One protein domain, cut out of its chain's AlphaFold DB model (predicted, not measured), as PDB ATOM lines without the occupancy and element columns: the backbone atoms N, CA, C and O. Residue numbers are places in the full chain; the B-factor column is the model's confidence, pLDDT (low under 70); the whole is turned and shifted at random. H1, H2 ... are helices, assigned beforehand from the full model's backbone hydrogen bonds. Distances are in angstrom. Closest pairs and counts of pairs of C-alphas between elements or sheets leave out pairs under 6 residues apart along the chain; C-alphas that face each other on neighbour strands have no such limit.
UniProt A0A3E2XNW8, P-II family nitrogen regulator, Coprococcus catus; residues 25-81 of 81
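AT A GLANCE: This is residues 25 to 81 of the 81 residues of the protein "P-II family nitrogen regulator" of Coprococcus catus (UniProt A0A3E2XNW8). With little regular structure, this is a loose, elongated model: one long helix, H1, lies between an extended first stretch and a long unnamed stretch that turns round near residue 54 and folds back past H1 to a small head holding H2. The printed part has 57 residues, with two named helices, H1 then H2, and no named strand; the class is all helix, though the named elements hold only 19 residues. It is loose, with a radius of gyration of the C-alphas of 14.0 A, and spans 43 by 23 by 17 A.

IN THESE COORDINATES: H1 is residues 35 to 49, 20.9 A long, from C-alpha 35 at (-12.191, 19.071, -4.531). H2 is residues 76 to 79, ending with C-alpha 79 at (-1.134, 7.219, -3.448).

HOW THE PARTS SIT: H1 and H2 are apart. Residues 68 to 69 pair antiparallel with residues 74 to 75. In H1 every O i to N i+4 pair is within hydrogen-bond range; H2 is too short for such a pair.

THE WHOLE: The C-alphas of Glu 53 and Thr 72, the two farthest apart, are 43.6 A apart. The printed part has no cut. The link from H1 to H2, 26 residues, is long. No printed residue is under 70 in pLDDT.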
ATOM      1  N   LYS A  25     -24.251   2.797  14.183       86.69
ATOM      2  CA  LYS A  25     -24.048   3.593  12.970       86.69
ATOM      3  C   LYS A  25     -22.763   3.106  12.317       86.69
ATOM      4  O   LYS A  25     -21.807   2.793  13.037       86.69
ATOM      5  N   ILE A  26     -22.752   3.058  10.990       89.94
ATOM      6  CA  ILE A  26     -21.564   2.737  10.199       89.94
ATOM      7  C   ILE A  26     -20.790   4.038   9.974       89.94
ATOM      8  O   ILE A  26     -21.384   5.056   9.623       89.94
ATOM      9  N   LYS A  27     -19.479   4.011  10.218       92.06
ATOM     10  CA  LYS A  27     -18.577   5.116   9.889       92.06
ATOM     11  C   LYS A  27     -17.887   4.781   8.573       92.06
ATOM     12  O   LYS A  27     -17.221   3.753   8.492       92.06
ATOM     13  N   PHE A  28     -18.043   5.650   7.585       93.06
ATOM     14  CA  PHE A  28     -17.251   5.611   6.364       93.06
ATOM     15  C   PHE A  28     -16.112   6.622   6.483       93.06
ATOM     16  O   PHE A  28     -16.330   7.752   6.916       93.06
ATOM     17  N   GLU A  29     -14.908   6.204   6.108       95.25
ATOM     18  CA  GLU A  29     -13.747   7.074   5.937       95.25
ATOM     19  C   GLU A  29     -13.275   6.895   4.499       95.25
ATOM     20  O   GLU A  29     -12.889   5.800   4.097       95.25
ATOM     21  N   ILE A  30     -13.404   7.956   3.707       94.75
ATOM     22  CA  ILE A  30     -13.161   7.931   2.267       94.75
ATOM     23  C   ILE A  30     -12.220   9.088   1.966       94.75
ATOM     24  O   ILE A  30     -12.508  10.228   2.327       94.75
ATOM     25  N   VAL A  31     -11.097   8.783   1.323       95.19
ATOM     26  CA  VAL A  31     -10.139   9.780   0.845       95.19
ATOM     27  C   VAL A  31     -10.305   9.904  -0.661       95.19
ATOM     28  O   VAL A  31     -10.400   8.898  -1.362       95.19
ATOM     29  N   VAL A  32     -10.354  11.140  -1.146       94.38
ATOM     30  CA  VAL A  32     -10.512  11.472  -2.563       94.38
ATOM     31  C   VAL A  32      -9.403  12.410  -3.011       94.38
ATOM     32  O   VAL A  32      -8.756  13.056  -2.188       94.38
ATOM     33  N   SER A  33      -9.156  12.451  -4.317       92.12
ATOM     34  CA  SER A  33      -7.953  13.068  -4.876       92.12
ATOM     35  C   SER A  33      -8.092  14.546  -5.252       92.12
ATOM     36  O   SER A  33      -7.076  15.204  -5.470       92.12
ATOM     37  N   SER A  34      -9.313  15.085  -5.331       91.56
ATOM     38  CA  SER A  34      -9.568  16.492  -5.669       91.56
ATOM     39  C   SER A  34     -10.841  17.039  -5.015       91.56
ATOM     40  O   SER A  34     -11.718  16.270  -4.613       91.56
ATOM     41  N   GLU A  35     -10.975  18.369  -4.984       91.44
ATOM     42  CA  GLU A  35     -12.191  19.071  -4.531       91.44
ATOM     43  C   GLU A  35     -13.427  18.711  -5.377       91.44
ATOM     44  O   GLU A  35     -14.546  18.615  -4.874       91.44
ATOM     45  N   GLU A  36     -13.248  18.451  -6.676       94.69
ATOM     46  CA  GLU A  36     -14.344  18.000  -7.541       94.69
ATOM     47  C   GLU A  36     -14.857  16.620  -7.101       94.69
ATOM     48  O   GLU A  36     -16.067  16.383  -7.015       94.69
ATOM     49  N   TRP A  37     -13.936  15.702  -6.790       94.75
ATOM     50  CA  TRP A  37     -14.284  14.383  -6.272       94.75
ATOM     51  C   TRP A  37     -14.880  14.454  -4.869       94.75
ATOM     52  O   TRP A  37     -15.779  13.668  -4.567       94.75
ATOM     53  N   GLU A  38     -14.446  15.401  -4.038       95.06
ATOM     54  CA  GLU A  38     -15.056  15.679  -2.736       95.06
ATOM     55  C   GLU A  38     -16.539  16.021  -2.898       95.06
ATOM     56  O   GLU A  38     -17.396  15.323  -2.352       95.06
ATOM     57  N   GLN A  39     -16.860  17.023  -3.721       96.62
ATOM     58  CA  GLN A  39     -18.243  17.450  -3.946       96.62
ATOM     59  C   GLN A  39     -19.110  16.318  -4.508       96.62
ATOM     60  O   GLN A  39     -20.216  16.073  -4.015       96.62
ATOM     61  N   LYS A  40     -18.601  15.577  -5.503       97.19
ATOM     62  CA  LYS A  40     -19.302  14.424  -6.091       97.19
ATOM     63  C   LYS A  40     -19.561  13.319  -5.067       97.19
ATOM     64  O   LYS A  40     -20.656  12.757  -5.041       97.19
ATOM     65  N   THR A  41     -18.584  13.026  -4.213       96.81
ATOM     66  CA  THR A  41     -18.693  11.987  -3.180       96.81
ATOM     67  C   THR A  41     -19.715  12.376  -2.118       96.81
ATOM     68  O   THR A  41     -20.587  11.574  -1.785       96.81
ATOM     69  N   ILE A  42     -19.669  13.623  -1.636       96.88
ATOM     70  CA  ILE A  42     -20.640  14.144  -0.664       96.88
ATOM     71  C   ILE A  42     -22.057  14.079  -1.243       96.88
ATOM     72  O   ILE A  42     -22.956  13.561  -0.582       96.88
ATOM     73  N   ALA A  43     -22.256  14.537  -2.484       97.62
ATOM     74  CA  ALA A  43     -23.561  14.508  -3.144       97.62
ATOM     75  C   ALA A  43     -24.092  13.075  -3.330       97.62
ATOM     76  O   ALA A  43     -25.270  12.809  -3.089       97.62
ATOM     77  N   ALA A  44     -23.228  12.133  -3.719       97.75
ATOM     78  CA  ALA A  44     -23.602  10.732  -3.883       97.75
ATOM     79  C   ALA A  44     -24.019  10.081  -2.554       97.75
ATOM     80  O   ALA A  44     -25.066   9.435  -2.492       97.75
ATOM     81  N   ILE A  45     -23.241  10.284  -1.483       96.44
ATOM     82  CA  ILE A  45     -23.550   9.746  -0.148       96.44
ATOM     83  C   ILE A  45     -24.831  10.373   0.388       96.44
ATOM     84  O   ILE A  45     -25.702   9.655   0.870       96.44
ATOM     85  N   GLN A  46     -24.972  11.696   0.275       96.38
ATOM     86  CA  GLN A  46     -26.161  12.404   0.732       96.38
ATOM     87  C   GLN A  46     -27.414  11.891   0.015       96.38
ATOM     88  O   GLN A  46     -28.393  11.572   0.677       96.38
ATOM     89  N   LYS A  47     -27.371  11.712  -1.310       97.25
ATOM     90  CA  LYS A  47     -28.498  11.160  -2.070       97.25
ATOM     91  C   LYS A  47     -28.836   9.716  -1.681       97.25
ATOM     92  O   LYS A  47     -30.010   9.364  -1.654       97.25
ATOM     93  N   ALA A  48     -27.832   8.879  -1.423       96.00
ATOM     94  CA  ALA A  48     -28.037   7.461  -1.127       96.00
ATOM     95  C   ALA A  48     -28.477   7.193   0.322       96.00
ATOM     96  O   ALA A  48     -29.240   6.263   0.563       96.00
ATOM     97  N   ALA A  49     -27.979   7.978   1.280       93.94
ATOM     98  CA  ALA A  49     -28.221   7.779   2.708       93.94
ATOM     99  C   ALA A  49     -29.405   8.591   3.260       93.94
ATOM    100  O   ALA A  49     -29.798   8.372   4.404       93.94
ATOM    101  N   PHE A  50     -29.958   9.530   2.487       95.75
ATOM    102  CA  PHE A  50     -31.080  10.363   2.914       95.75
ATOM    103  C   PHE A  50     -32.397   9.579   2.932       95.75
ATOM    104  O   PHE A  50     -32.851   9.078   1.903       95.75
ATOM    105  N   THR A  51     -33.031   9.527   4.102       94.50
ATOM    106  CA  THR A  51     -34.378   8.973   4.306       94.50
ATOM    107  C   THR A  51     -35.394  10.051   4.681       94.50
ATOM    108  O   THR A  51     -36.592   9.844   4.513       94.50
ATOM    109  N   GLY A  52     -34.924  11.214   5.150       91.75
ATOM    110  CA  GLY A  52     -35.764  12.309   5.639       91.75
ATOM    111  C   GLY A  52     -36.078  12.224   7.135       91.75
ATOM    112  O   GLY A  52     -36.621  13.173   7.698       91.75
ATOM    113  N   GLU A  53     -35.690  11.131   7.794       90.00
ATOM    114  CA  GLU A  53     -35.929  10.898   9.214       90.00
ATOM    115  C   GLU A  53     -34.765  11.373  10.099       90.00
ATOM    116  O   GLU A  53     -33.596  11.458   9.705       90.00
ATOM    117  N   VAL A  54     -35.072  11.654  11.370       85.62
ATOM    118  CA  VAL A  54     -34.042  12.021  12.349       85.62
ATOM    119  C   VAL A  54     -33.113  10.833  12.583       85.62
ATOM    120  O   VAL A  54     -33.490   9.830  13.188       85.62
ATOM    121  N   GLY A  55     -31.854  10.987  12.178       86.44
ATOM    122  CA  GLY A  55     -30.830   9.964  12.380       86.44
ATOM    123  C   GLY A  55     -30.070   9.555  11.125       86.44
ATOM    124  O   GLY A  55     -29.159   8.737  11.269       86.44
ATOM    125  N   ASP A  56     -30.366  10.133   9.957       90.31
ATOM    126  CA  ASP A  56     -29.629   9.900   8.697       90.31
ATOM    127  C   ASP A  56     -28.111  10.088   8.837       90.31
ATOM    128  O   ASP A  56     -27.316   9.410   8.190       90.31
ATOM    129  N   GLY A  57     -27.687  10.938   9.774       91.50
ATOM    130  CA  GLY A  57     -26.295  11.057  10.188       91.50
ATOM    131  C   GLY A  57     -25.712  12.420   9.857       91.50
ATOM    132  O   GLY A  57     -26.418  13.426   9.850       91.50
ATOM    133  N   LYS A  58     -24.391  12.461   9.691       93.25
ATOM    134  CA  LYS A  58     -23.625  13.664   9.355       93.25
ATOM    135  C   LYS A  58     -22.480  13.273   8.434       93.25
ATOM    136  O   LYS A  58     -21.916  12.191   8.589       93.25
ATOM    137  N   ILE A  59     -22.129  14.179   7.532       95.56
ATOM    138  CA  ILE A  59     -20.935  14.087   6.697       95.56
ATOM    139  C   ILE A  59     -19.981  15.176   7.180       95.56
ATOM    140  O   ILE A  59     -20.401  16.307   7.421       95.56
ATOM    141  N   PHE A  60     -18.714  14.819   7.348       95.56
ATOM    142  CA  PHE A  60     -17.646  15.748   7.686       95.56
ATOM    143  C   PHE A  60     -16.589  15.660   6.595       95.56
ATOM    144  O   PHE A  60     -16.257  14.555   6.166       95.56
ATOM    145  N   SER A  61     -16.076  16.809   6.169       94.50
ATOM    146  CA  SER A  61     -14.946  16.896   5.250       94.50
ATOM    147  C   SER A  61     -13.763  17.541   5.963       94.50
ATOM    148  O   SER A  61     -13.947  18.440   6.790       94.50
ATOM    149  N   TYR A  62     -12.567  17.045   5.668       94.19
ATOM    150  CA  TYR A  62     -11.310  17.518   6.227       94.19
ATOM    151  C   TYR A  62     -10.247  17.510   5.135       94.19
ATOM    152  O   TYR A  62     -10.167  16.567   4.348       94.19
ATOM    153  N   GLU A  63      -9.384  18.521   5.140       92.00
ATOM    154  CA  GLU A  63      -8.221  18.555   4.261       92.00
ATOM    155  C   GLU A  63      -7.176  17.519   4.711       92.00
ATOM    156  O   GLU A  63      -6.772  17.477   5.880       92.00
ATOM    157  N   ILE A  64      -6.710  16.688   3.776       92.12
ATOM    158  CA  ILE A  64      -5.633  15.725   4.012       92.12
ATOM    159  C   ILE A  64      -4.319  16.321   3.518       92.12
ATOM    160  O   ILE A  64      -4.104  16.480   2.322       92.12
ATOM    161  N   ARG A  65      -3.401  16.594   4.449       92.12
ATOM    162  CA  ARG A  65      -2.093  17.188   4.121       92.12
ATOM    163  C   ARG A  65      -1.170  16.264   3.328       92.12
ATOM    164  O   ARG A  65      -0.322  16.744   2.586       92.12
ATOM    165  N   SER A  66      -1.249  14.954   3.552       92.38
ATOM    166  CA  SER A  66      -0.388  13.975   2.887       92.38
ATOM    167  C   SER A  66      -1.005  12.582   2.934       92.38
ATOM    168  O   SER A  66      -1.617  12.200   3.933       92.38
ATOM    169  N   ALA A  67      -0.803  11.822   1.861       94.38
ATOM    170  CA  ALA A  67      -1.162  10.416   1.742       94.38
ATOM    171  C   ALA A  67       0.037   9.636   1.187       94.38
ATOM    172  O   ALA A  67       0.761  10.148   0.333       94.38
ATOM    173  N   MET A  68       0.246   8.409   1.668       95.44
ATOM    174  CA  MET A  68       1.303   7.517   1.189       95.44
ATOM    175  C   MET A  68       0.786   6.084   1.075       95.44
ATOM    176  O   MET A  68       0.249   5.527   2.035       95.44
ATOM    177  N   LYS A  69       1.011   5.453  -0.077       96.12
ATOM    178  CA  LYS A  69       0.693   4.040  -0.302       96.12
ATOM    179  C   LYS A  69       1.867   3.180   0.156       96.12
ATOM    180  O   LYS A  69       2.892   3.115  -0.512       96.12
ATOM    181  N   ILE A  70       1.717   2.472   1.277       95.88
ATOM    182  CA  ILE A  70       2.812   1.715   1.927       95.88
ATOM    183  C   ILE A  70       3.518   0.746   0.964       95.88
ATOM    184  O   ILE A  70       4.743   0.648   0.965       95.88
ATOM    185  N   ARG A  71       2.752   0.039   0.124       96.44
ATOM    186  CA  ARG A  71       3.279  -0.994  -0.779       96.44
ATOM    187  C   ARG A  71       4.220  -0.437  -1.853       96.44
ATOM    188  O   ARG A  71       5.218  -1.080  -2.157       96.44
ATOM    189  N   THR A  72       3.886   0.707  -2.447       96.19
ATOM    190  CA  THR A  72       4.619   1.301  -3.584       96.19
ATOM    191  C   THR A  72       5.463   2.506  -3.181       96.19
ATOM    192  O   THR A  72       6.332   2.914  -3.941       96.19
ATOM    193  N   ARG A  73       5.246   3.049  -1.975       94.69
ATOM    194  CA  ARG A  73       5.810   4.314  -1.478       94.69
ATOM    195  C   ARG A  73       5.406   5.543  -2.301       94.69
ATOM    196  O   ARG A  73       6.037   6.586  -2.175       94.69
ATOM    197  N   GLU A  74       4.357   5.431  -3.112       95.69
ATOM    198  CA  GLU A  74       3.762   6.568  -3.820       95.69
ATOM    199  C   GLU A  74       3.140   7.544  -2.820       95.69
ATOM    200  O   GLU A  74       2.577   7.122  -1.805       95.69
ATOM    201  N   CYS A  75       3.232   8.841  -3.115       93.25
ATOM    202  CA  CYS A  75       2.784   9.926  -2.246       93.25
ATOM    203  C   CYS A  75       1.754  10.817  -2.945       93.25
ATOM    204  O   CYS A  75       1.722  10.912  -4.169       93.25
ATOM    205  N   GLY A  76       0.951  11.526  -2.154       89.25
ATOM    206  CA  GLY A  76       0.003  12.517  -2.658       89.25
ATOM    207  C   GLY A  76      -1.051  11.887  -3.565       89.25
ATOM    208  O   GLY A  76      -1.690  10.910  -3.182       89.25
ATOM    209  N   TYR A  77      -1.224  12.445  -4.764       89.06
ATOM    210  CA  TYR A  77      -2.225  11.986  -5.730       89.06
ATOM    211  C   TYR A  77      -1.995  10.529  -6.166       89.06
ATOM    212  O   TYR A  77      -2.934   9.737  -6.194       89.06
ATOM    213  N   ASP A  78      -0.740  10.137  -6.408       91.44
ATOM    214  CA  ASP A  78      -0.392   8.782  -6.861       91.44
ATOM    215  C   ASP A  78      -0.673   7.714  -5.797       91.44
ATOM    216  O   ASP A  78      -0.895   6.542  -6.105       91.44
ATOM    217  N   ALA A  79      -0.734   8.117  -4.524       92.75
ATOM    218  CA  ALA A  79      -1.134   7.219  -3.448       92.75
ATOM    219  C   ALA A  79      -2.612   6.791  -3.548       92.75
ATOM    220  O   ALA A  79      -2.974   5.768  -2.964       92.75
ATOM    221  N   LEU A  80      -3.442   7.551  -4.272       87.50
ATOM    222  CA  LEU A  80      -4.883   7.328  -4.435       87.50
ATOM    223  C   LEU A  80      -5.262   6.704  -5.788       87.50
ATOM    224  O   LEU A  80      -6.405   6.274  -5.938       87.50
ATOM    225  N   ASN A  81      -4.323   6.646  -6.738       78.00
ATOM    226  CA  ASN A  81      -4.479   5.958  -8.027       78.00
ATOM    227  C   ASN A  81      -4.308   4.437  -7.919       78.00
ATOM    228  O   ASN A  81      -3.532   3.967  -7.046       78.00
TER     229      ASN A  81